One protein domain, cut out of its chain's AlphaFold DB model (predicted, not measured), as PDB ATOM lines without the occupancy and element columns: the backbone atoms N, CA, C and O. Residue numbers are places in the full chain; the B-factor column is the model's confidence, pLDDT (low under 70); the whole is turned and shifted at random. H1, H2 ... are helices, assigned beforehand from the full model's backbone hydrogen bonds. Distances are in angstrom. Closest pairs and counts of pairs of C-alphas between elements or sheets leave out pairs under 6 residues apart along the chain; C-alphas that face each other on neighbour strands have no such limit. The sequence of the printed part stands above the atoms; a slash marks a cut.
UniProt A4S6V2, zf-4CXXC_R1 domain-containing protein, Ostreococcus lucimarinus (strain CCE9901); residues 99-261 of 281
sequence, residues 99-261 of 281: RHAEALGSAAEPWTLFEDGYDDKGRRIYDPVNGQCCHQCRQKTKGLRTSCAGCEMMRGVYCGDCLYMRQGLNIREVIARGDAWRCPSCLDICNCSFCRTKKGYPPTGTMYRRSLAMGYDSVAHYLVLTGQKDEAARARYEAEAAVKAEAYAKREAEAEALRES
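What this domain is: This is residues 99 to 261 of the 281 residues of the protein "zf-4CXXC_R1 domain-containing protein" of Ostreococcus lucimarinus (strain CCE9901) (UniProt A4S6V2). One long helix, H7, stands like a post along one side of a body made mostly of loops; the short helices H5 and H6 pack on it, and its last residues, 253 to 261, stick out past the body. H2 lies near the middle of the whole, H6 joins it to the H7 side, and the long unnamed stretch 103 to 159 makes much of the part away from H7. The printed part has 163 residues with seven named helices, H1 to H7 in order along the chain, and no named strand. The class is all helix, though under half of the residues, 69 of 163, are in named elements. The whole is compact, with a radius of gyration of the C-alphas of 16.6 A, and spans 46 by 46 by 30 A.

How they stand to each other: H7, residues 231 to 261, touches H6, residues 219 to 226, with residues 234 to 238 alone; the closest C-alphas are those of Thr 226 and Arg 234, 5.7 A apart. H6 and H7 form a helical hairpin, running opposite ways at a steep tilt of 41 degrees. H7 touches H5, residues 208 to 213, with residues 245 to 249 alone, about perpendicular at 87 degrees; the closest C-alphas are those of Ala 213 and Ala 245, 5.4 A apart. H6 is the hub, touching four helices. It touches H5 at a steep tilt of 51 degrees, closest at the C-alphas of Tyr 208 and Val 219, 5.5 A. It touches H2, residues 160 to 167, the same way at a shallow tilt of 12 degrees, closest at the C-alphas of Arg 166 and Val 219, 4.8 A. It also touches H1, residues 99 to 102, closest at the C-alphas of Ala 101 and Val 224, 6.2 A. H2 and H3, residues 171 to 176, only just touch, with 3 pairs of C-alphas within 8 A, the closest being Gly 160 and Ile 171 at 5.1 A. H4, residues 193 to 198, touches no helix. The helix packing is mostly crossed, with one of five tilted pairs shallow. Each O i to N i+4 pair is within hydrogen-bond range in H2 to H7; H1 is too short for one.

Where its parts are: H7 is 44.0 A long, from C-alpha 231 at (17.412, -40.775, 12.885) to C-alpha 261 at (42.166, -17.358, 40.692). H6 measures 10.8 A, H2 10.1 A, H5 8.8 A, H3 and H4 8.5 A each, and H1 5.0 A, beginning at C-alpha 99 (19.903, -53.144, 21.335).

The domain as a whole: The C-alphas farthest apart, of Cys 151 and Ser 261, are 50.2 A apart. The links H1 to H2 and H3 to H4 are long, and residues 132 to 133 pair antiparallel with 140 to 141. The printed part has no cut, and no printed residue is under 70 in pLDDT.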
ATOM      1  N   ARG A  99      19.279 -52.207  20.382       95.88
ATOM      2  CA  ARG A  99      19.903 -53.144  21.335       95.88
ATOM      3  C   ARG A  99      21.255 -52.655  21.867       95.88
ATOM      4  O   ARG A  99      21.639 -52.992  22.980       95.88
ATOM      5  N   HIS A 100      22.011 -51.896  21.065       96.62
ATOM      6  CA  HIS A 100      23.308 -51.366  21.484       96.62
ATOM      7  C   HIS A 100      23.125 -50.183  22.435       96.62
ATOM      8  O   HIS A 100      23.909 -50.053  23.370       96.62
ATOM      9  N   ALA A 101      22.088 -49.361  22.228       95.88
ATOM     10  CA  ALA A 101      21.719 -48.296  23.157       95.88
ATOM     11  C   ALA A 101      21.198 -48.869  24.484       95.88
ATOM     12  O   ALA A 101      21.622 -48.418  25.539       95.88
ATOM     13  N   GLU A 102      20.370 -49.915  24.447       94.88
ATOM     14  CA  GLU A 102      19.894 -50.626  25.647       94.88
ATOM     15  C   GLU A 102      21.025 -51.319  26.420       94.88
ATOM     16  O   GLU A 102      20.966 -51.459  27.640       94.88
ATOM     17  N   ALA A 103      22.075 -51.752  25.716       95.31
ATOM     18  CA  ALA A 103      23.259 -52.345  26.324       95.31
ATOM     19  C   ALA A 103      24.179 -51.314  27.003       95.31
ATOM     20  O   ALA A 103      25.069 -51.710  27.765       95.31
ATOM     21  N   LEU A 104      24.000 -50.013  26.736       95.19
ATOM     22  CA  LEU A 104      24.685 -48.972  27.494       95.19
ATOM     23  C   LEU A 104      24.149 -48.983  28.923       95.19
ATOM     24  O   LEU A 104      22.947 -48.910  29.162       95.19
ATOM     25  N   GLY A 105      25.055 -49.057  29.888       88.81
ATOM     26  CA  GLY A 105      24.711 -48.793  31.275       88.81
ATOM     27  C   GLY A 105      25.314 -47.475  31.724       88.81
ATOM     28  O   GLY A 105      26.357 -47.057  31.220       88.81
ATOM     29  N   SER A 106      24.669 -46.867  32.710       90.69
ATOM     30  CA  SER A 106      25.172 -45.692  33.407       90.69
ATOM     31  C   SER A 106      25.599 -46.076  34.820       90.69
ATOM     32  O   SER A 106      25.017 -46.979  35.429       90.69
ATOM     33  N   ALA A 107      26.644 -45.421  35.313       91.81
ATOM     34  CA  ALA A 107      27.095 -45.531  36.688       91.81
ATOM     35  C   ALA A 107      26.126 -44.761  37.593       91.81
ATOM     36  O   ALA A 107      25.922 -43.562  37.397       91.81
ATOM     37  N   ALA A 108      25.544 -45.441  38.578       92.00
ATOM     38  CA  ALA A 108      24.709 -44.787  39.581       92.00
ATOM     39  C   ALA A 108      25.578 -44.042  40.602       92.00
ATOM     40  O   ALA A 108      25.272 -42.914  40.987       92.00
ATOM     41  N   GLU A 109      26.689 -44.658  41.008       91.88
ATOM     42  CA  GLU A 109      27.665 -44.059  41.908       91.88
ATOM     43  C   GLU A 109      28.834 -43.427  41.141       91.88
ATOM     44  O   GLU A 109      29.356 -44.024  40.185       91.88
ATOM     45  N   PRO A 110      29.325 -42.254  41.586       91.56
ATOM     46  CA  PRO A 110      30.496 -41.639  40.983       91.56
ATOM     47  C   PRO A 110      31.733 -42.527  41.165       91.56
ATOM     48  O   PRO A 110      31.925 -43.184  42.190       91.56
ATOM     49  N   TRP A 111      32.608 -42.514  40.163       94.69
ATOM     50  CA  TRP A 111      33.915 -43.160  40.228       94.69
ATOM     51  C   TRP A 111      35.016 -42.106  40.321       94.69
ATOM     52  O   TRP A 111      35.113 -41.218  39.470       94.69
ATOM     53  N   THR A 112      35.871 -42.229  41.329       94.62
ATOM     54  CA  THR A 112      37.077 -41.417  41.475       94.62
ATOM     55  C   THR A 112      38.188 -41.976  40.588       94.62
ATOM     56  O   THR A 112      38.662 -43.102  40.751       94.62
ATOM     57  N   LEU A 113      38.577 -41.200  39.575       94.75
ATOM     58  CA  LEU A 113      39.617 -41.598  38.629       94.75
ATOM     59  C   LEU A 113      40.999 -41.554  39.285       94.75
ATOM     60  O   LEU A 113      41.301 -40.629  40.032       94.75
ATOM     61  N   PHE A 114      41.862 -42.497  38.903       94.69
ATOM     62  CA  PHE A 114      43.279 -42.530  39.291       94.69
ATOM     63  C   PHE A 114      43.565 -42.786  40.781       94.69
ATOM     64  O   PHE A 114      44.675 -42.531  41.238       94.69
ATOM     65  N   GLU A 115      42.599 -43.334  41.521       94.62
ATOM     66  CA  GLU A 115      42.804 -43.802  42.900       94.62
ATOM     67  C   GLU A 115      43.081 -45.314  42.945       94.62
ATOM     68  O   GLU A 115      44.107 -45.767  43.451       94.62
ATOM     69  N   ASP A 116      42.198 -46.127  42.357       95.38
ATOM     70  CA  ASP A 116      42.353 -47.584  42.355       95.38
ATOM     71  C   ASP A 116      43.548 -48.044  41.504       95.38
ATOM     72  O   ASP A 116      43.614 -47.834  40.289       95.38
ATOM     73  N   GLY A 117      44.490 -48.740  42.143       93.94
ATOM     74  CA  GLY A 117      45.704 -49.226  41.491       93.94
ATOM     75  C   GLY A 117      46.794 -48.162  41.323       93.94
ATOM     76  O   GLY A 117      47.678 -48.346  40.478       93.94
ATOM     77  N   TYR A 118      46.747 -47.087  42.114       96.12
ATOM     78  CA  TYR A 118      47.761 -46.034  42.187       96.12
ATOM     79  C   TYR A 118      48.423 -46.001  43.572       96.12
ATOM     80  O   TYR A 118      47.836 -46.440  44.556       96.12
ATOM     81  N   ASP A 119      49.684 -45.565  43.624       94.38
ATOM     82  CA  ASP A 119      50.420 -45.341  44.870       94.38
ATOM     83  C   ASP A 119      50.094 -43.965  45.475       94.38
ATOM     84  O   ASP A 119      49.489 -43.116  44.820       94.38
ATOM     85  N   ASP A 120      50.561 -43.706  46.700       93.06
ATOM     86  CA  ASP A 120      50.363 -42.423  47.401       93.06
ATOM     87  C   ASP A 120      50.962 -41.216  46.649       93.06
ATOM     88  O   ASP A 120      50.693 -40.061  46.973       93.06
ATOM     89  N   LYS A 121      51.798 -41.471  45.635       91.88
ATOM     90  CA  LYS A 121      52.405 -40.461  44.759       91.88
ATOM     91  C   LYS A 121      51.634 -40.295  43.443       91.88
ATOM     92  O   LYS A 121      52.131 -39.623  42.538       91.88
ATOM     93  N   GLY A 122      50.461 -40.915  43.299       91.19
ATOM     94  CA  GLY A 122      49.623 -40.846  42.101       91.19
ATOM     95  C   GLY A 122      50.191 -41.601  40.895       91.19
ATOM     96  O   GLY A 122      49.833 -41.317  39.751       91.19
ATOM     97  N   ARG A 123      51.097 -42.563  41.104       93.38
ATOM     98  CA  ARG A 123      51.692 -43.384  40.042       93.38
ATOM     99  C   ARG A 123      51.041 -44.752  40.016       93.38
ATOM    100  O   ARG A 123      50.815 -45.387  41.039       93.38
ATOM    101  N   ARG A 124      50.784 -45.244  38.811       94.69
ATOM    102  CA  ARG A 124      50.117 -46.529  38.619       94.69
ATOM    103  C   ARG A 124      50.999 -47.698  39.075       94.69
ATOM    104  O   ARG A 124      52.165 -47.783  38.693       94.69
ATOM    105  N   ILE A 125      50.427 -48.623  39.845       96.19
ATOM    106  CA  ILE A 125      51.135 -49.764  40.439       96.19
ATOM    107  C   ILE A 125      51.137 -50.946  39.460       96.19
ATOM    108  O   ILE A 125      50.149 -51.674  39.321       96.19
ATOM    109  N   TYR A 126      52.265 -51.156  38.786       96.38
ATOM    110  CA  TYR A 126      52.492 -52.304  37.904       96.38
ATOM    111  C   TYR A 126      52.962 -53.521  38.704       96.38
ATOM    112  O   TYR A 126      53.837 -53.406  39.557       96.38
ATOM    113  N   ASP A 127      52.403 -54.696  38.410       94.31
ATOM    114  CA  ASP A 127      52.830 -55.959  39.024       94.31
ATOM    115  C   ASP A 127      52.801 -57.081  37.967       94.31
ATOM    116  O   ASP A 127      51.725 -57.452  37.482       94.31
ATOM    117  N   PRO A 128      53.963 -57.628  37.567       93.19
ATOM    118  CA  PRO A 128      54.036 -58.674  36.556       93.19
ATOM    119  C   PRO A 128      53.556 -60.042  37.052       93.19
ATOM    120  O   PRO A 128      53.315 -60.909  36.213       93.19
ATOM    121  N   VAL A 129      53.394 -60.253  38.359       93.38
ATOM    122  CA  VAL A 129      52.952 -61.525  38.949       93.38
ATOM    123  C   VAL A 129      51.473 -61.444  39.309       93.38
ATOM    124  O   VAL A 129      50.671 -62.163  38.718       93.38
ATOM    125  N   ASN A 130      51.101 -60.515  40.192       92.88
ATOM    126  CA  ASN A 130      49.742 -60.421  40.743       92.88
ATOM    127  C   ASN A 130      48.855 -59.404  40.016       92.88
ATOM    128  O   ASN A 130      47.656 -59.320  40.278       92.88
ATOM    129  N   GLY A 131      49.426 -58.597  39.121       94.12
ATOM    130  CA  GLY A 131      48.657 -57.637  38.341       94.12
ATOM    131  C   GLY A 131      47.800 -58.323  37.283       94.12
ATOM    132  O   GLY A 131      48.133 -59.388  36.759       94.12
ATOM    133  N   GLN A 132      46.713 -57.667  36.898       95.38
ATOM    134  CA  GLN A 132      45.819 -58.144  35.848       95.38
ATOM    135  C   GLN A 132      45.817 -57.167  34.673       95.38
ATOM    136  O   GLN A 132      45.787 -55.945  34.853       95.38
ATOM    137  N   CYS A 133      45.880 -57.717  33.457       96.50
ATOM    138  CA  CYS A 133      45.914 -56.929  32.230       96.50
ATOM    139  C   CYS A 133      44.509 -56.435  31.878       96.50
ATOM    140  O   CYS A 133      43.599 -57.235  31.670       96.50
ATOM    141  N   CYS A 134      44.339 -55.117  31.796       96.81
ATOM    142  CA  CYS A 134      43.091 -54.515  31.342       96.81
ATOM    143  C   CYS A 134      42.957 -54.614  29.816       96.81
ATOM    144  O   CYS A 134      43.861 -54.224  29.085       96.81
ATOM    145  N   HIS A 135      41.798 -55.031  29.314       96.06
ATOM    146  CA  HIS A 135      41.497 -55.113  27.887       96.06
ATOM    147  C   HIS A 135      41.673 -53.773  27.148       96.06
ATOM    148  O   HIS A 135      42.203 -53.736  26.035       96.06
ATOM    149  N   GLN A 136      41.254 -52.670  27.775       95.31
ATOM    150  CA  GLN A 136      41.259 -51.345  27.160       95.31
ATOM    151  C   GLN A 136      42.661 -50.724  27.105       95.31
ATOM    152  O   GLN A 136      43.133 -50.389  26.021       95.31
ATOM    153  N   CYS A 137      43.324 -50.548  28.256       94.44
ATOM    154  CA  CYS A 137      44.639 -49.897  28.312       94.44
ATOM    155  C   CYS A 137      45.819 -50.864  28.178       94.44
ATOM    156  O   CYS A 137      46.944 -50.411  28.000       94.44
ATOM    157  N   ARG A 138      45.581 -52.182  28.253       94.56
ATOM    158  CA  ARG A 138      46.588 -53.255  28.103       94.56
ATOM    159  C   ARG A 138      47.719 -53.195  29.126       94.56
ATOM    160  O   ARG A 138      48.742 -53.852  28.968       94.56
ATOM    161  N   GLN A 139      47.527 -52.423  30.190       94.75
ATOM    162  CA  GLN A 139      48.453 -52.334  31.308       94.75
ATOM    163  C   GLN A 139      48.146 -53.449  32.308       94.75
ATOM    164  O   GLN A 139      46.979 -53.694  32.630       94.75
ATOM    165  N   LYS A 140      49.201 -54.112  32.793       96.25
ATOM    166  CA  LYS A 140      49.140 -55.141  33.836       96.25
ATOM    167  C   LYS A 140      49.445 -54.510  35.193       96.25
ATOM    168  O   LYS A 140      50.603 -54.283  35.537       96.25
ATOM    169  N   THR A 141      48.393 -54.179  35.930       96.31
ATOM    170  CA  THR A 141      48.479 -53.372  37.159       96.31
ATOM    171  C   THR A 141      47.603 -53.951  38.263       96.31
ATOM    172  O   THR A 141      46.716 -54.767  37.978       96.31
ATOM    173  N   LYS A 142      47.856 -53.543  39.511       95.81
ATOM    174  CA  LYS A 142      46.991 -53.844  40.664       95.81
ATOM    175  C   LYS A 142      45.693 -53.016  40.613       95.81
ATOM    176  O   LYS A 142      45.515 -52.186  39.715       95.81
ATOM    177  N   GLY A 143      44.786 -53.282  41.549       94.81
ATOM    178  CA  GLY A 143      43.478 -52.632  41.666       94.81
ATOM    179  C   GLY A 143      42.316 -53.536  41.255       94.81
ATOM    180  O   GLY A 143      42.515 -54.669  40.809       94.81
ATOM    181  N   LEU A 144      41.103 -53.016  41.397       96.56
ATOM    182  CA  LEU A 144      39.856 -53.690  41.060       96.56
ATOM    183  C   LEU A 144      39.782 -54.021  39.569       96.56
ATOM    184  O   LEU A 144      40.152 -53.229  38.692       96.56
ATOM    185  N   ARG A 145      39.280 -55.216  39.259       96.19
ATOM    186  CA  ARG A 145      39.117 -55.695  37.885       96.19
ATOM    187  C   ARG A 145      37.803 -56.422  37.712       96.19
ATOM    188  O   ARG A 145      37.364 -57.154  38.591       96.19
ATOM    189  N   THR A 146      37.199 -56.236  36.546       96.81
ATOM    190  CA  THR A 146      36.016 -57.005  36.156       96.81
ATOM    191  C   THR A 146      36.401 -58.416  35.721       96.81
ATOM    192  O   THR A 146      37.482 -58.630  35.171       96.81
ATOM    193  N   SER A 147      35.477 -59.361  35.869       95.62
ATOM    194  CA  SER A 147      35.539 -60.680  35.238       95.62
ATOM    195  C   SER A 147      34.200 -60.959  34.569       95.62
ATOM    196  O   SER A 147      33.160 -60.827  35.201       95.62
ATOM    197  N   CYS A 148      34.201 -61.268  33.274       96.19
ATOM    198  CA  CYS A 148      32.973 -61.472  32.505       96.19
ATOM    199  C   CYS A 148      32.583 -62.950  32.489       96.19
ATOM    200  O   CYS A 148      33.260 -63.727  31.818       96.19
ATOM    201  N   ALA A 149      31.455 -63.307  33.107       92.62
ATOM    202  CA  ALA A 149      30.932 -64.679  33.100       92.62
ATOM    203  C   ALA A 149      30.527 -65.174  31.698       92.62
ATOM    204  O   ALA A 149      30.524 -66.362  31.420       92.62
ATOM    205  N   GLY A 150      30.215 -64.266  30.766       92.56
ATOM    206  CA  GLY A 150      29.821 -64.655  29.407       92.56
ATOM    207  C   GLY A 150      30.974 -65.122  28.513       92.56
ATOM    208  O   GLY A 150      30.733 -65.797  27.517       92.56
ATOM    209  N   CYS A 151      32.218 -64.726  28.801       94.31
ATOM    210  CA  CYS A 151      33.357 -65.144  27.979       94.31
ATOM    211  C   CYS A 151      34.541 -65.690  28.753       94.31
ATOM    212  O   CYS A 151      35.365 -66.334  28.120       94.31
ATOM    213  N   GLU A 152      34.675 -65.374  30.043       92.38
ATOM    214  CA  GLU A 152      35.755 -65.851  30.917       92.38
ATOM    215  C   GLU A 152      37.164 -65.629  30.334       92.38
ATOM    216  O   GLU A 152      38.131 -66.330  30.613       92.38
ATOM    217  N   MET A 153      37.289 -64.614  29.481       92.31
ATOM    218  CA  MET A 153      38.499 -64.301  28.731       92.31
ATOM    219  C   MET A 153      39.066 -62.956  29.173       92.31
ATOM    220  O   MET A 153      38.346 -62.077  29.643       92.31
ATOM    221  N   MET A 154      40.342 -62.718  28.859       91.44
ATOM    222  CA  MET A 154      41.019 -61.432  29.095       91.44
ATOM    223  C   MET A 154      40.320 -60.221  28.450       91.44
ATOM    224  O   MET A 154      40.529 -59.089  28.876       91.44
ATOM    225  N   ARG A 155      39.458 -60.432  27.442       92.50
ATOM    226  CA  ARG A 155      38.602 -59.375  26.868       92.50
ATOM    227  C   ARG A 155      37.496 -58.887  27.811       92.50
ATOM    228  O   ARG A 155      36.920 -57.835  27.577       92.50
ATOM    229  N   GLY A 156      37.184 -59.652  28.854       95.38
ATOM    230  CA  GLY A 156      36.218 -59.315  29.896       95.38
ATOM    231  C   GLY A 156      36.812 -58.577  31.096       95.38
ATOM    232  O   GLY A 156      36.067 -58.262  32.023       95.38
ATOM    233  N   VAL A 157      38.121 -58.306  31.086       96.75
ATOM    234  CA  VAL A 157      38.858 -57.732  32.216       96.75
ATOM    235  C   VAL A 157      39.115 -56.246  31.988       96.75
ATOM    236  O   VAL A 157      39.879 -55.866  31.104       96.75
ATOM    237  N   TYR A 158      38.510 -55.382  32.798       97.50
ATOM    238  CA  TYR A 158      38.659 -53.927  32.731       97.50
ATOM    239  C   TYR A 158      39.109 -53.372  34.081       97.50
ATOM    240  O   TYR A 158      38.688 -53.868  35.121       97.50
ATOM    241  N   CYS A 159      39.969 -52.348  34.065       97.25
ATOM    242  CA  CYS A 159      40.224 -51.521  35.247       97.25
ATOM    243  C   CYS A 159      39.115 -50.479  35.415       97.25
ATOM    244  O   CYS A 159      38.472 -50.121  34.422       97.25
ATOM    245  N   GLY A 160      38.929 -49.979  36.641       96.94
ATOM    246  CA  GLY A 160      37.866 -49.022  36.962       96.94
ATOM    247  C   GLY A 160      37.895 -47.780  36.077       96.94
ATOM    248  O   GLY A 160      36.911 -47.490  35.406       96.94
ATOM    249  N   ASP A 161      39.061 -47.144  35.942       97.00
ATOM    250  CA  ASP A 161      39.215 -45.935  35.122       97.00
ATOM    251  C   ASP A 161      38.802 -46.145  33.659       97.00
ATOM    252  O   ASP A 161      38.125 -45.314  33.054       97.00
ATOM    253  N   CYS A 162      39.215 -47.265  33.055       96.75
ATOM    254  CA  CYS A 162      38.872 -47.551  31.665       96.75
ATOM    255  C   CYS A 162      37.396 -47.893  31.515       96.75
ATOM    256  O   CYS A 162      36.786 -47.472  30.537       96.75
ATOM    257  N   LEU A 163      36.838 -48.661  32.448       97.00
ATOM    258  CA  LEU A 163      35.429 -49.021  32.434       97.00
ATOM    259  C   LEU A 163      34.553 -47.767  32.556       97.00
ATOM    260  O   LEU A 163      33.659 -47.568  31.736       97.00
ATOM    261  N   TYR A 164      34.895 -46.864  33.471       97.31
ATOM    262  CA  TYR A 164      34.181 -45.611  33.667       97.31
ATOM    263  C   TYR A 164      34.332 -44.677  32.461       97.31
ATOM    264  O   TYR A 164      33.358 -44.373  31.782       97.31
ATOM    265  N   MET A 165      35.562 -44.307  32.084       96.81
ATOM    266  CA  MET A 165      35.772 -43.338  31.001       96.81
ATOM    267  C   MET A 165      35.319 -43.845  29.627       96.81
ATOM    268  O   MET A 165      34.918 -43.060  28.767       96.81
ATOM    269  N   ARG A 166      35.464 -45.147  29.351       96.44
ATOM    270  CA  ARG A 166      35.154 -45.694  28.022       96.44
ATOM    271  C   ARG A 166      33.759 -46.263  27.917       96.44
ATOM    272  O   ARG A 166      33.224 -46.187  26.821       96.44
ATOM    273  N   GLN A 167      33.209 -46.832  28.982       96.00
ATOM    274  CA  GLN A 167      31.922 -47.530  28.940       96.00
ATOM    275  C   GLN A 167      30.852 -46.825  29.773       96.00
ATOM    276  O   GLN A 167      29.680 -46.989  29.481       96.00
ATOM    277  N   GLY A 168      31.227 -45.949  30.712       96.00
ATOM    278  CA  GLY A 168      30.282 -45.227  31.572       96.00
ATOM    279  C   GLY A 168      29.782 -46.064  32.741       96.00
ATOM    280  O   GLY A 168      28.725 -45.783  33.283       96.00
ATOM    281  N   LEU A 169      30.526 -47.107  33.112       96.56
ATOM    282  CA  LEU A 169      30.131 -48.074  34.129       96.56
ATOM    283  C   LEU A 169      31.057 -48.007  35.340       96.56
ATOM    284  O   LEU A 169      32.276 -47.873  35.197       96.56
ATOM    285  N   ASN A 170      30.483 -48.166  36.530       96.81
ATOM    286  CA  ASN A 170      31.239 -48.256  37.770       96.81
ATOM    287  C   ASN A 170      31.692 -49.701  38.017       96.81
ATOM    288  O   ASN A 170      30.910 -50.649  37.933       96.81
ATOM    289  N   ILE A 171      32.972 -49.888  38.337       96.50
ATOM    290  CA  ILE A 171      33.530 -51.224  38.560       96.50
ATOM    291  C   ILE A 171      32.980 -51.904  39.814       96.50
ATOM    292  O   ILE A 171      32.842 -53.123  39.812       96.50
ATOM    293  N   ARG A 172      32.635 -51.142  40.860       96.50
ATOM    294  CA  ARG A 172      32.062 -51.696  42.095       96.50
ATOM    295  C   ARG A 172      30.679 -52.274  41.827       96.50
ATOM    296  O   ARG A 172      30.423 -53.422  42.172       96.50
ATOM    297  N   GLU A 173      29.845 -51.526  41.107       96.31
ATOM    298  CA  GLU A 173      28.528 -51.990  40.659       96.31
ATOM    299  C   GLU A 173      28.642 -53.223  39.759       96.31
ATOM    300  O   GLU A 173      27.887 -54.181  39.905       96.31
ATOM    301  N   VAL A 174      29.605 -53.229  38.835       95.69
ATOM    302  CA  VAL A 174      29.824 -54.367  37.938       95.69
ATOM    303  C   VAL A 174      30.269 -55.620  38.694       95.69
ATOM    304  O   VAL A 174      29.777 -56.704  38.395       95.69
ATOM    305  N   ILE A 175      31.161 -55.489  39.679       95.56
ATOM    306  CA  ILE A 175      31.573 -56.614  40.529       95.56
ATOM    307  C   ILE A 175      30.384 -57.119  41.358       95.56
ATOM    308  O   ILE A 175      30.187 -58.327  41.451       95.56
ATOM    309  N   ALA A 176      29.554 -56.216  41.890       95.44
ATOM    310  CA  ALA A 176      28.360 -56.576  42.655       95.44
ATOM    311  C   ALA A 176      27.317 -57.352  41.827       95.44
ATOM    312  O   ALA A 176      26.600 -58.184  42.375       95.44
ATOM    313  N   ARG A 177      27.258 -57.137  40.504       93.25
ATOM    314  CA  ARG A 177      26.391 -57.910  39.590       93.25
ATOM    315  C   ARG A 177      26.829 -59.370  39.416       93.25
ATOM    316  O   ARG A 177      26.031 -60.170  38.929       93.25
ATOM    317  N   GLY A 178      28.070 -59.721  39.766       91.44
ATOM    318  CA  GLY A 178      28.594 -61.085  39.657       91.44
ATOM    319  C   GLY A 178      28.374 -61.696  38.269       91.44
ATOM    320  O   GLY A 178      28.700 -61.089  37.246       91.44
ATOM    321  N   ASP A 179      27.760 -62.878  38.223       92.56
ATOM    322  CA  ASP A 179      27.566 -63.657  36.992       92.56
ATOM    323  C   ASP A 179      26.569 -63.042  35.999       92.56
ATOM    324  O   ASP A 179      26.539 -63.426  34.823       92.56
ATOM    325  N   ALA A 180      25.772 -62.056  36.423       93.38
ATOM    326  CA  ALA A 180      24.895 -61.307  35.523       93.38
ATOM    327  C   ALA A 180      25.680 -60.335  34.623       93.38
ATOM    328  O   ALA A 180      25.179 -59.894  33.587       93.38
ATOM    329  N   TRP A 181      26.929 -60.006  34.973       93.81
ATOM    330  CA  TRP A 181      27.746 -59.086  34.192       93.81
ATOM    331  C   TRP A 181      28.127 -59.656  32.815       93.81
ATOM    332  O   TRP A 181      28.550 -60.808  32.656       93.81
ATOM    333  N   ARG A 182      28.025 -58.806  31.789       95.75
ATOM    334  CA  ARG A 182      28.505 -59.063  30.427       95.75
ATOM    335  C   ARG A 182      29.379 -57.899  29.986       95.75
ATOM    336  O   ARG A 182      28.991 -56.745  30.105       95.75
ATOM    337  N   CYS A 183      30.573 -58.199  29.482       96.44
ATOM    338  CA  CYS A 183      31.514 -57.154  29.095       96.44
ATOM    339  C   CYS A 183      31.109 -56.452  27.788       96.44
ATOM    340  O   CYS A 183      30.418 -57.053  26.960       96.44
ATOM    341  N   PRO A 184      31.634 -55.240  27.528       96.50
ATOM    342  CA  PRO A 184      31.372 -54.502  26.292       96.50
ATOM    343  C   PRO A 184      31.644 -55.300  25.013       96.50
ATOM    344  O   PRO A 184      30.973 -55.108  24.009       96.50
ATOM    345  N   SER A 185      32.627 -56.208  25.017       95.38
ATOM    346  CA  SER A 185      32.896 -57.061  23.851       95.38
ATOM    347  C   SER A 185      31.826 -58.129  23.628       95.38
ATOM    348  O   SER A 185      31.592 -58.494  22.483       95.38
ATOM    349  N   CYS A 186      31.206 -58.650  24.692       95.44
ATOM    350  CA  CYS A 186      30.081 -59.586  24.591       95.44
ATOM    351  C   CYS A 186      28.791 -58.878  24.164       95.44
ATOM    352  O   CYS A 186      27.973 -59.484  23.487       95.44
ATOM    353  N   LEU A 187      28.640 -57.609  24.545       95.19
ATOM    354  CA  LEU A 187      27.510 -56.747  24.186       95.19
ATOM    355  C   LEU A 187      27.695 -56.029  22.838       95.19
ATOM    356  O   LEU A 187      26.881 -55.198  22.461       95.19
ATOM    357  N   ASP A 188      28.786 -56.318  22.127       94.75
ATOM    358  CA  ASP A 188      29.163 -55.710  20.848       94.75
ATOM    359  C   ASP A 188      29.374 -54.176  20.844       94.75
ATOM    360  O   ASP A 188      29.526 -53.560  19.791       94.75
ATOM    361  N   ILE A 189      29.523 -53.555  22.016       95.94
ATOM    362  CA  ILE A 189      29.733 -52.102  22.192       95.94
ATOM    363  C   ILE A 189      31.179 -51.727  22.576       95.94
ATOM    364  O   ILE A 189      31.485 -50.578  22.897       95.94
ATOM    365  N   CYS A 190      32.118 -52.682  22.564       95.81
ATOM    366  CA  CYS A 190      33.511 -52.404  22.929       95.81
ATOM    367  C   CYS A 190      34.184 -51.415  21.962       95.81
ATOM    368  O   CYS A 190      34.385 -51.705  20.782       95.81
ATOM    369  N   ASN A 191      34.648 -50.287  22.502       95.75
ATOM    370  CA  ASN A 191      35.293 -49.206  21.753       95.75
ATOM    371  C   ASN A 191      36.835 -49.201  21.838       95.75
ATOM    372  O   ASN A 191      37.479 -48.179  21.572       95.75
ATOM    373  N   CYS A 192      37.452 -50.327  22.215       94.75
ATOM    374  CA  CYS A 192      38.908 -50.457  22.195       94.75
ATOM    375  C   CYS A 192      39.431 -50.453  20.749       94.75
ATOM    376  O   CYS A 192      38.741 -50.884  19.823       94.75
ATOM    377  N   SER A 193      40.673 -50.000  20.546       92.31
ATOM    378  CA  SER A 193      41.228 -49.869  19.191       92.31
ATOM    379  C   SER A 193      41.231 -51.193  18.419       92.31
ATOM    380  O   SER A 193      40.866 -51.209  17.255       92.31
ATOM    381  N   PHE A 194      41.552 -52.320  19.069       92.12
ATOM    382  CA  PHE A 194      41.574 -53.627  18.403       92.12
ATOM    383  C   PHE A 194      40.181 -54.102  17.981       92.12
ATOM    384  O   PHE A 194      40.026 -54.614  16.875       92.12
ATOM    385  N   CYS A 195      39.166 -53.932  18.835       93.38
ATOM    386  CA  CYS A 195      37.792 -54.301  18.499       93.38
ATOM    387  C   CYS A 195      37.259 -53.446  17.346       93.38
ATOM    388  O   CYS A 195      36.649 -53.986  16.431       93.38
ATOM    389  N   ARG A 196      37.554 -52.142  17.349       94.31
ATOM    390  CA  ARG A 196      37.123 -51.218  16.293       94.31
ATOM    391  C   ARG A 196      37.799 -51.498  14.961       94.31
ATOM    392  O   ARG A 196      37.100 -51.687  13.974       94.31
ATOM    393  N   THR A 197      39.121 -51.667  14.946       92.44
ATOM    394  CA  THR A 197      39.845 -52.043  13.724       92.44
ATOM    395  C   THR A 197      39.346 -53.374  13.159       92.44
ATOM    396  O   THR A 197      39.208 -53.501  11.949       92.44
ATOM    397  N   LYS A 198      38.988 -54.350  14.009       92.38
ATOM    398  CA  LYS A 198      38.396 -55.618  13.552       92.38
ATOM    399  C   LYS A 198      37.033 -55.433  12.864       92.38
ATOM    400  O   LYS A 198      36.707 -56.217  11.980       92.38
ATOM    401  N   LYS A 199      36.258 -54.417  13.255       92.44
ATOM    402  CA  LYS A 199      34.991 -54.029  12.607       92.44
ATOM    403  C   LYS A 199      35.182 -53.092  11.404       92.44
ATOM    404  O   LYS A 199      34.206 -52.749  10.747       92.44
ATOM    405  N   GLY A 200      36.416 -52.671  11.116       92.94
ATOM    406  CA  GLY A 200      36.714 -51.665  10.095       92.94
ATOM    407  C   GLY A 200      36.407 -50.230  10.528       92.94
ATOM    408  O   GLY A 200      36.322 -49.355   9.681       92.94
ATOM    409  N   TYR A 201      36.241 -49.962  11.826       93.81
ATOM    410  CA  TYR A 201      35.979 -48.619  12.354       93.81
ATOM    411  C   TYR A 201      37.270 -47.883  12.734       93.81
ATOM    412  O   TYR A 201      38.252 -48.529  13.134       93.81
ATOM    413  N   PRO A 202      37.278 -46.537  12.699       91.44
ATOM    414  CA  PRO A 202      38.445 -45.755  13.089       91.44
ATOM    415  C   PRO A 202      38.714 -45.898  14.591       91.44
ATOM    416  O   PRO A 202      37.767 -45.980  15.375       91.44
ATOM    417  N   PRO A 203      39.976 -45.934  15.049       92.00
ATOM    418  CA  PRO A 203      40.285 -46.003  16.475       92.00
ATOM    419  C   PRO A 203      39.788 -44.751  17.218       92.00
ATOM    420  O   PRO A 203      39.800 -43.650  16.683       92.00
ATOM    421  N   THR A 204      39.389 -44.902  18.484       90.25
ATOM    422  CA  THR A 204      38.787 -43.804  19.265       90.25
ATOM    423  C   THR A 204      39.764 -42.753  19.786       90.25
ATOM    424  O   THR A 204      39.348 -41.652  20.126       90.25
ATOM    425  N   GLY A 205      41.050 -43.080  19.934       88.25
ATOM    426  CA  GLY A 205      42.031 -42.167  20.530       88.25
ATOM    427  C   GLY A 205      41.631 -41.646  21.924       88.25
ATOM    428  O   GLY A 205      41.096 -42.373  22.773       88.25
ATOM    429  N   THR A 206      41.917 -40.369  22.176       88.94
ATOM    430  CA  THR A 206      41.629 -39.656  23.432       88.94
ATOM    431  C   THR A 206      40.268 -38.953  23.392       88.94
ATOM    432  O   THR A 206      40.185 -37.742  23.564       88.94
ATOM    433  N   MET A 207      39.179 -39.702  23.183       92.62
ATOM    434  CA  MET A 207      37.836 -39.109  23.048       92.62
ATOM    435  C   MET A 207      37.112 -38.766  24.356       92.62
ATOM    436  O   MET A 207      36.120 -38.059  24.299       92.62
ATOM    437  N   TYR A 208      37.587 -39.197  25.531       95.00
ATOM    438  CA  TYR A 208      36.805 -39.066  26.775       95.00
ATOM    439  C   TYR A 208      36.370 -37.628  27.101       95.00
ATOM    440  O   TYR A 208      35.182 -37.384  27.268       95.00
ATOM    441  N   ARG A 209      37.305 -36.667  27.126       94.56
ATOM    442  CA  ARG A 209      36.975 -35.256  27.404       94.56
ATOM    443  C   ARG A 209      36.045 -34.659  26.349       94.56
ATOM    444  O   ARG A 209      35.134 -33.923  26.692       94.56
ATOM    445  N   ARG A 210      36.246 -35.022  25.078       95.75
ATOM    446  CA  ARG A 210      35.375 -34.592  23.978       95.75
ATOM    447  C   ARG A 210      33.955 -35.133  24.147       95.75
ATOM    448  O   ARG A 210      33.014 -34.383  23.955       95.75
ATOM    449  N   SER A 211      33.804 -36.400  24.532       96.62
ATOM    450  CA  SER A 211      32.494 -37.000  24.801       96.62
ATOM    451  C   SER A 211      31.765 -36.270  25.930       96.62
ATOM    452  O   SER A 211      30.600 -35.935  25.757       96.62
ATOM    453  N   LEU A 212      32.464 -35.946  27.025       95.88
ATOM    454  CA  LEU A 212      31.887 -35.167  28.127       95.88
ATOM    455  C   LEU A 212      31.486 -33.749  27.698       95.88
ATOM    456  O   LEU A 212      30.384 -33.314  28.011       95.88
ATOM    457  N   ALA A 213      32.343 -33.057  26.941       96.00
ATOM    458  CA  ALA A 213      32.054 -31.721  26.414       96.00
ATOM    459  C   ALA A 213      30.846 -31.706  25.467       96.00
ATOM    460  O   ALA A 213      30.138 -30.712  25.379       96.00
ATOM    461  N   MET A 214      30.594 -32.822  24.785       96.88
ATOM    462  CA  MET A 214      29.412 -33.033  23.951       96.88
ATOM    463  C   MET A 214      28.198 -33.545  24.744       96.88
ATOM    464  O   MET A 214      27.181 -33.848  24.138       96.88
ATOM    465  N   GLY A 215      28.290 -33.655  26.075       97.00
ATOM    466  CA  GLY A 215      27.179 -34.039  26.948       97.00
ATOM    467  C   GLY A 215      26.929 -35.541  27.081       97.00
ATOM    468  O   GLY A 215      25.873 -35.948  27.562       97.00
ATOM    469  N   TYR A 216      27.884 -36.384  26.686       97.12
ATOM    470  CA  TYR A 216      27.782 -37.837  26.819       97.12
ATOM    471  C   TYR A 216      28.568 -38.347  28.023       97.12
ATOM    472  O   TYR A 216      29.719 -37.971  28.228       97.12
ATOM    473  N   ASP A 217      27.988 -39.294  28.762       94.81
ATOM    474  CA  ASP A 217      28.554 -39.788  30.026       94.81
ATOM    475  C   ASP A 217      29.868 -40.580  29.827       94.81
ATOM    476  O   ASP A 217      30.724 -40.651  30.712       94.81
ATOM    477  N   SER A 218      30.066 -41.183  28.647       96.44
ATOM    478  CA  SER A 218      31.297 -41.896  28.290       96.44
ATOM    479  C   SER A 218      31.532 -41.949  26.780       96.44
ATOM    480  O   SER A 218      30.670 -41.592  25.978       96.44
ATOM    481  N   VAL A 219      32.702 -42.458  26.371       97.31
ATOM    482  CA  VAL A 219      33.021 -42.645  24.942       97.31
ATOM    483  C   VAL A 219      32.056 -43.619  24.257       97.31
ATOM    484  O   VAL A 219      31.745 -43.435  23.085       97.31
ATOM    485  N   ALA A 220      31.579 -44.655  24.956       97.38
ATOM    486  CA  ALA A 220      30.584 -45.579  24.411       97.38
ATOM    487  C   ALA A 220      29.238 -44.883  24.189       97.38
ATOM    488  O   ALA A 220      28.669 -45.048  23.116       97.38
ATOM    489  N   HIS A 221      28.785 -44.057  25.141       97.81
ATOM    490  CA  HIS A 221      27.551 -43.280  24.988       97.81
ATOM    491  C   HIS A 221      27.623 -42.360  23.770       97.81
ATOM    492  O   HIS A 221      26.711 -42.382  22.956       97.81
ATOM    493  N   TYR A 222      28.727 -41.627  23.596       97.31
ATOM    494  CA  TYR A 222      28.923 -40.791  22.408       97.31
ATOM    495  C   TYR A 222      28.776 -41.612  21.122       97.31
ATOM    496  O   TYR A 222      27.879 -41.354  20.333       97.31
ATOM    497  N   LEU A 223      29.593 -42.656  20.950       96.94
ATOM    498  CA  LEU A 223      29.616 -43.445  19.715       96.94
ATOM    499  C   LEU A 223      28.276 -44.112  19.394       96.94
ATOM    500  O   LEU A 223      27.815 -44.062  18.257       96.94
ATOM    501  N   VAL A 224      27.673 -44.763  20.389       97.25
ATOM    502  CA  VAL A 224      26.469 -45.572  20.193       97.25
ATOM    503  C   VAL A 224      25.246 -44.697  19.961       97.25
ATOM    504  O   VAL A 224      24.403 -45.063  19.146       97.25
ATOM    505  N   LEU A 225      25.132 -43.560  20.653       97.12
ATOM    506  CA  LEU A 225      23.963 -42.687  20.545       97.12
ATOM    507  C   LEU A 225      24.024 -41.796  19.295       97.12
ATOM    508  O   LEU A 225      23.007 -41.656  18.620       97.12
ATOM    509  N   THR A 226      25.198 -41.267  18.921       95.94
ATOM    510  CA  THR A 226      25.348 -40.501  17.665       95.94
ATOM    511  C   THR A 226      25.317 -41.398  16.430       95.94
ATOM    512  O   THR A 226      24.954 -40.958  15.346       95.94
ATOM    513  N   GLY A 227      25.727 -42.660  16.570       95.31
ATOM    514  CA  GLY A 227      25.750 -43.633  15.480       95.31
ATOM    515  C   GLY A 227      24.464 -44.447  15.340       95.31
ATOM    516  O   GLY A 227      24.502 -45.507  14.722       95.31
ATOM    517  N   GLN A 228      23.341 -44.034  15.937       96.38
ATOM    518  CA  GLN A 228      22.080 -44.769  15.800       96.38
ATOM    519  C   GLN A 228      21.581 -44.785  14.353       96.38
ATOM    520  O   GLN A 228      21.593 -43.767  13.665       96.38
ATOM    521  N   LYS A 229      21.097 -45.955  13.919       95.19
ATOM    522  CA  LYS A 229      20.467 -46.140  12.605       95.19
ATOM    523  C   LYS A 229      19.152 -45.371  12.476       95.19
ATOM    524  O   LYS A 229      18.808 -44.923  11.389       95.19
ATOM    525  N   ASP A 230      18.402 -45.282  13.571       95.62
ATOM    526  CA  ASP A 230      17.161 -44.519  13.636       95.62
ATOM    527  C   ASP A 230      17.481 -43.035  13.859       95.62
ATOM    528  O   ASP A 230      17.997 -42.642  14.908       95.62
ATOM    529  N   GLU A 231      17.163 -42.214  12.860       95.12
ATOM    530  CA  GLU A 231      17.412 -40.775  12.885       95.12
ATOM    531  C   GLU A 231      16.604 -40.053  13.967       95.12
ATOM    532  O   GLU A 231      17.112 -39.107  14.568       95.12
ATOM    533  N   ALA A 232      15.380 -40.506  14.264       96.00
ATOM    534  CA  ALA A 232      14.549 -39.899  15.302       96.00
ATOM    535  C   ALA A 232      15.122 -40.187  16.696       96.00
ATOM    536  O   ALA A 232      15.187 -39.294  17.546       96.00
ATOM    537  N   ALA A 233      15.601 -41.417  16.915       94.94
ATOM    538  CA  ALA A 233      16.306 -41.778  18.139       94.94
ATOM    539  C   ALA A 233      17.608 -40.977  18.284       94.94
ATOM    540  O   ALA A 233      17.850 -40.398  19.343       94.94
ATOM    541  N   ARG A 234      18.410 -40.881  17.212       95.56
ATOM    542  CA  ARG A 234      19.640 -40.074  17.188       95.56
ATOM    543  C   ARG A 234      19.366 -38.617  17.568       95.56
ATOM    544  O   ARG A 234      20.003 -38.113  18.487       95.56
ATOM    545  N   ALA A 235      18.382 -37.977  16.934       96.94
ATOM    546  CA  ALA A 235      18.024 -36.583  17.203       96.94
ATOM    547  C   ALA A 235      17.571 -36.363  18.656       96.94
ATOM    548  O   ALA A 235      17.940 -35.369  19.283       96.94
ATOM    549  N   ARG A 236      16.811 -37.309  19.225       96.81
ATOM    550  CA  ARG A 236      16.434 -37.265  20.643       96.81
ATOM    551  C   ARG A 236      17.666 -37.309  21.550       96.81
ATOM    552  O   ARG A 236      17.770 -36.492  22.461       96.81
ATOM    553  N   TYR A 237      18.590 -38.236  21.306       96.75
ATOM    554  CA  TYR A 237      19.803 -38.349  22.115       96.75
ATOM    555  C   TYR A 237      20.720 -37.133  21.972       96.75
ATOM    556  O   TYR A 237      21.324 -36.715  22.953       96.75
ATOM    557  N   GLU A 238      20.817 -36.548  20.779       96.75
ATOM    558  CA  GLU A 238      21.559 -35.305  20.547       96.75
ATOM    559  C   GLU A 238      20.947 -34.125  21.312       96.75
ATOM    560  O   GLU A 238      21.682 -33.353  21.926       96.75
ATOM    561  N   ALA A 239      19.614 -34.017  21.361       97.19
ATOM    562  CA  ALA A 239      18.934 -32.992  22.152       97.19
ATOM    563  C   ALA A 239      19.171 -33.170  23.664       97.19
ATOM    564  O   ALA A 239      19.475 -32.203  24.362       97.19
ATOM    565  N   GLU A 240      19.087 -34.404  24.174       96.56
ATOM    566  CA  GLU A 240      19.403 -34.716  25.577       96.56
ATOM    567  C   GLU A 240      20.882 -34.416  25.904       96.56
ATOM    568  O   GLU A 240      21.196 -33.867  26.966       96.56
ATOM    569  N   ALA A 241      21.793 -34.728  24.979       96.94
ATOM    570  CA  ALA A 241      23.217 -34.452  25.117       96.94
ATOM    571  C   ALA A 241      23.523 -32.947  25.079       96.94
ATOM    572  O   ALA A 241      24.344 -32.487  25.865       96.94
ATOM    573  N   ALA A 242      22.829 -32.149  24.261       97.06
ATOM    574  CA  ALA A 242      23.018 -30.696  24.211       97.06
ATOM    575  C   ALA A 242      22.772 -30.029  25.577       97.06
ATOM    576  O   ALA A 242      23.591 -29.232  26.034       97.06
ATOM    577  N   VAL A 243      21.716 -30.437  26.292       97.06
ATOM    578  CA  VAL A 243      21.430 -29.943  27.652       97.06
ATOM    579  C   VAL A 243      22.563 -30.301  28.621       97.06
ATOM    580  O   VAL A 243      23.012 -29.474  29.419       97.06
ATOM    581  N   LYS A 244      23.067 -31.539  28.547       96.19
ATOM    582  CA  LYS A 244      24.209 -31.979  29.363       96.19
ATOM    583  C   LYS A 244      25.506 -31.251  28.986       96.19
ATOM    584  O   LYS A 244      26.310 -30.969  29.874       96.19
ATOM    585  N   ALA A 245      25.708 -30.937  27.709       96.62
ATOM    586  CA  ALA A 245      26.875 -30.223  27.200       96.62
ATOM    587  C   ALA A 245      26.932 -28.789  27.740       96.62
ATOM    588  O   ALA A 245      27.981 -28.360  28.214       96.62
ATOM    589  N   GLU A 246      25.802 -28.076  27.762       96.06
ATOM    590  CA  GLU A 246      25.703 -26.742  28.371       96.06
ATOM    591  C   GLU A 246      26.039 -26.777  29.867       96.06
ATOM    592  O   GLU A 246      26.833 -25.971  30.361       96.06
ATOM    593  N   ALA A 247      25.492 -27.759  30.594       95.25
ATOM    594  CA  ALA A 247      25.798 -27.950  32.009       95.25
ATOM    595  C   ALA A 247      27.284 -28.278  32.242       95.25
ATOM    596  O   ALA A 247      27.886 -27.777  33.194       95.25
ATOM    597  N   TYR A 248      27.892 -29.096  31.377       93.88
ATOM    598  CA  TYR A 248      29.320 -29.400  31.431       93.88
ATOM    599  C   TYR A 248      30.171 -28.153  31.163       93.88
ATOM    600  O   TYR A 248      31.067 -27.860  31.951       93.88
ATOM    601  N   ALA A 249      29.858 -27.387  30.114       94.94
ATOM    602  CA  ALA A 249      30.575 -26.165  29.756       94.94
ATOM    603  C   ALA A 249      30.537 -25.131  30.888       94.94
ATOM    604  O   ALA A 249      31.559 -24.526  31.207       94.94
ATOM    605  N   LYS A 250      29.388 -24.982  31.564       94.69
ATOM    606  CA  LYS A 250      29.272 -24.120  32.747       94.69
ATOM    607  C   LYS A 250      30.208 -24.568  33.874       94.69
ATOM    608  O   LYS A 250      30.935 -23.749  34.424       94.69
ATOM    609  N   ARG A 251      30.223 -25.866  34.197       93.31
ATOM    610  CA  ARG A 251      31.097 -26.421  35.250       93.31
ATOM    611  C   ARG A 251      32.577 -26.304  34.895       93.31
ATOM    612  O   ARG A 251      33.396 -26.076  35.778       93.31
ATOM    613  N   GLU A 252      32.927 -26.473  33.623       92.31
ATOM    614  CA  GLU A 252      34.299 -26.296  33.146       92.31
ATOM    615  C   GLU A 252      34.730 -24.829  33.234       92.31
ATOM    616  O   GLU A 252      35.819 -24.564  33.732       92.31
ATOM    617  N   ALA A 253      33.863 -23.882  32.862       92.25
ATOM    618  CA  ALA A 253      34.125 -22.452  33.014       92.25
ATOM    619  C   ALA A 253      34.286 -22.039  34.488       92.25
ATOM    620  O   ALA A 253      35.201 -21.291  34.819       92.25
ATOM    621  N   GLU A 254      33.444 -22.560  35.388       93.56
ATOM    622  CA  GLU A 254      33.578 -22.346  36.837       93.56
ATOM    623  C   GLU A 254      34.899 -22.919  37.377       93.56
ATOM    624  O   GLU A 254      35.593 -22.264  38.156       93.56
ATOM    625  N   ALA A 255      35.276 -24.126  36.946       90.00
ATOM    626  CA  ALA A 255      36.534 -24.749  37.345       90.00
ATOM    627  C   ALA A 255      37.756 -23.997  36.799       90.00
ATOM    628  O   ALA A 255      38.764 -23.892  37.495       90.00
ATOM    629  N   GLU A 256      37.678 -23.477  35.575       90.56
ATOM    630  CA  GLU A 256      38.752 -22.695  34.967       90.56
ATOM    631  C   GLU A 256      38.905 -21.330  35.641       90.56
ATOM    632  O   GLU A 256      40.018 -20.964  36.004       90.56
ATOM    633  N   ALA A 257      37.802 -20.639  35.939       89.06
ATOM    634  CA  ALA A 257      37.830 -19.399  36.716       89.06
ATOM    635  C   ALA A 257      38.448 -19.610  38.112       89.06
ATOM    636  O   ALA A 257      39.227 -18.784  38.591       89.06
ATOM    637  N   LEU A 258      38.152 -20.747  38.758       88.75
ATOM    638  CA  LEU A 258      38.775 -21.109  40.030       88.75
ATOM    639  C   LEU A 258      40.284 -21.351  39.875       88.75
ATOM    640  O   LEU A 258      41.060 -20.869  40.700       88.75
ATOM    641  N   ARG A 259      40.718 -22.056  38.822       85.31
ATOM    642  CA  ARG A 259      42.149 -22.254  38.543       85.31
ATOM    643  C   ARG A 259      42.854 -20.934  38.290       85.31
ATOM    644  O   ARG A 259      43.887 -20.709  38.901       85.31
ATOM    645  N   GLU A 260      42.294 -20.063  37.459       81.56
ATOM    646  CA  GLU A 260      42.862 -18.745  37.170       81.56
ATOM    647  C   GLU A 260      43.006 -17.907  38.450       81.56
ATOM    648  O   GLU A 260      44.014 -17.225  38.641       81.56
ATOM    649  N   SER A 261      42.052 -18.011  39.383       75.19
ATOM    650  CA  SER A 261      42.166 -17.358  40.692       75.19
ATOM    651  C   SER A 261      43.304 -17.924  41.560       75.19
ATOM    652  O   SER A 261      44.006 -17.157  42.216       75.19
TER     653      SER A 261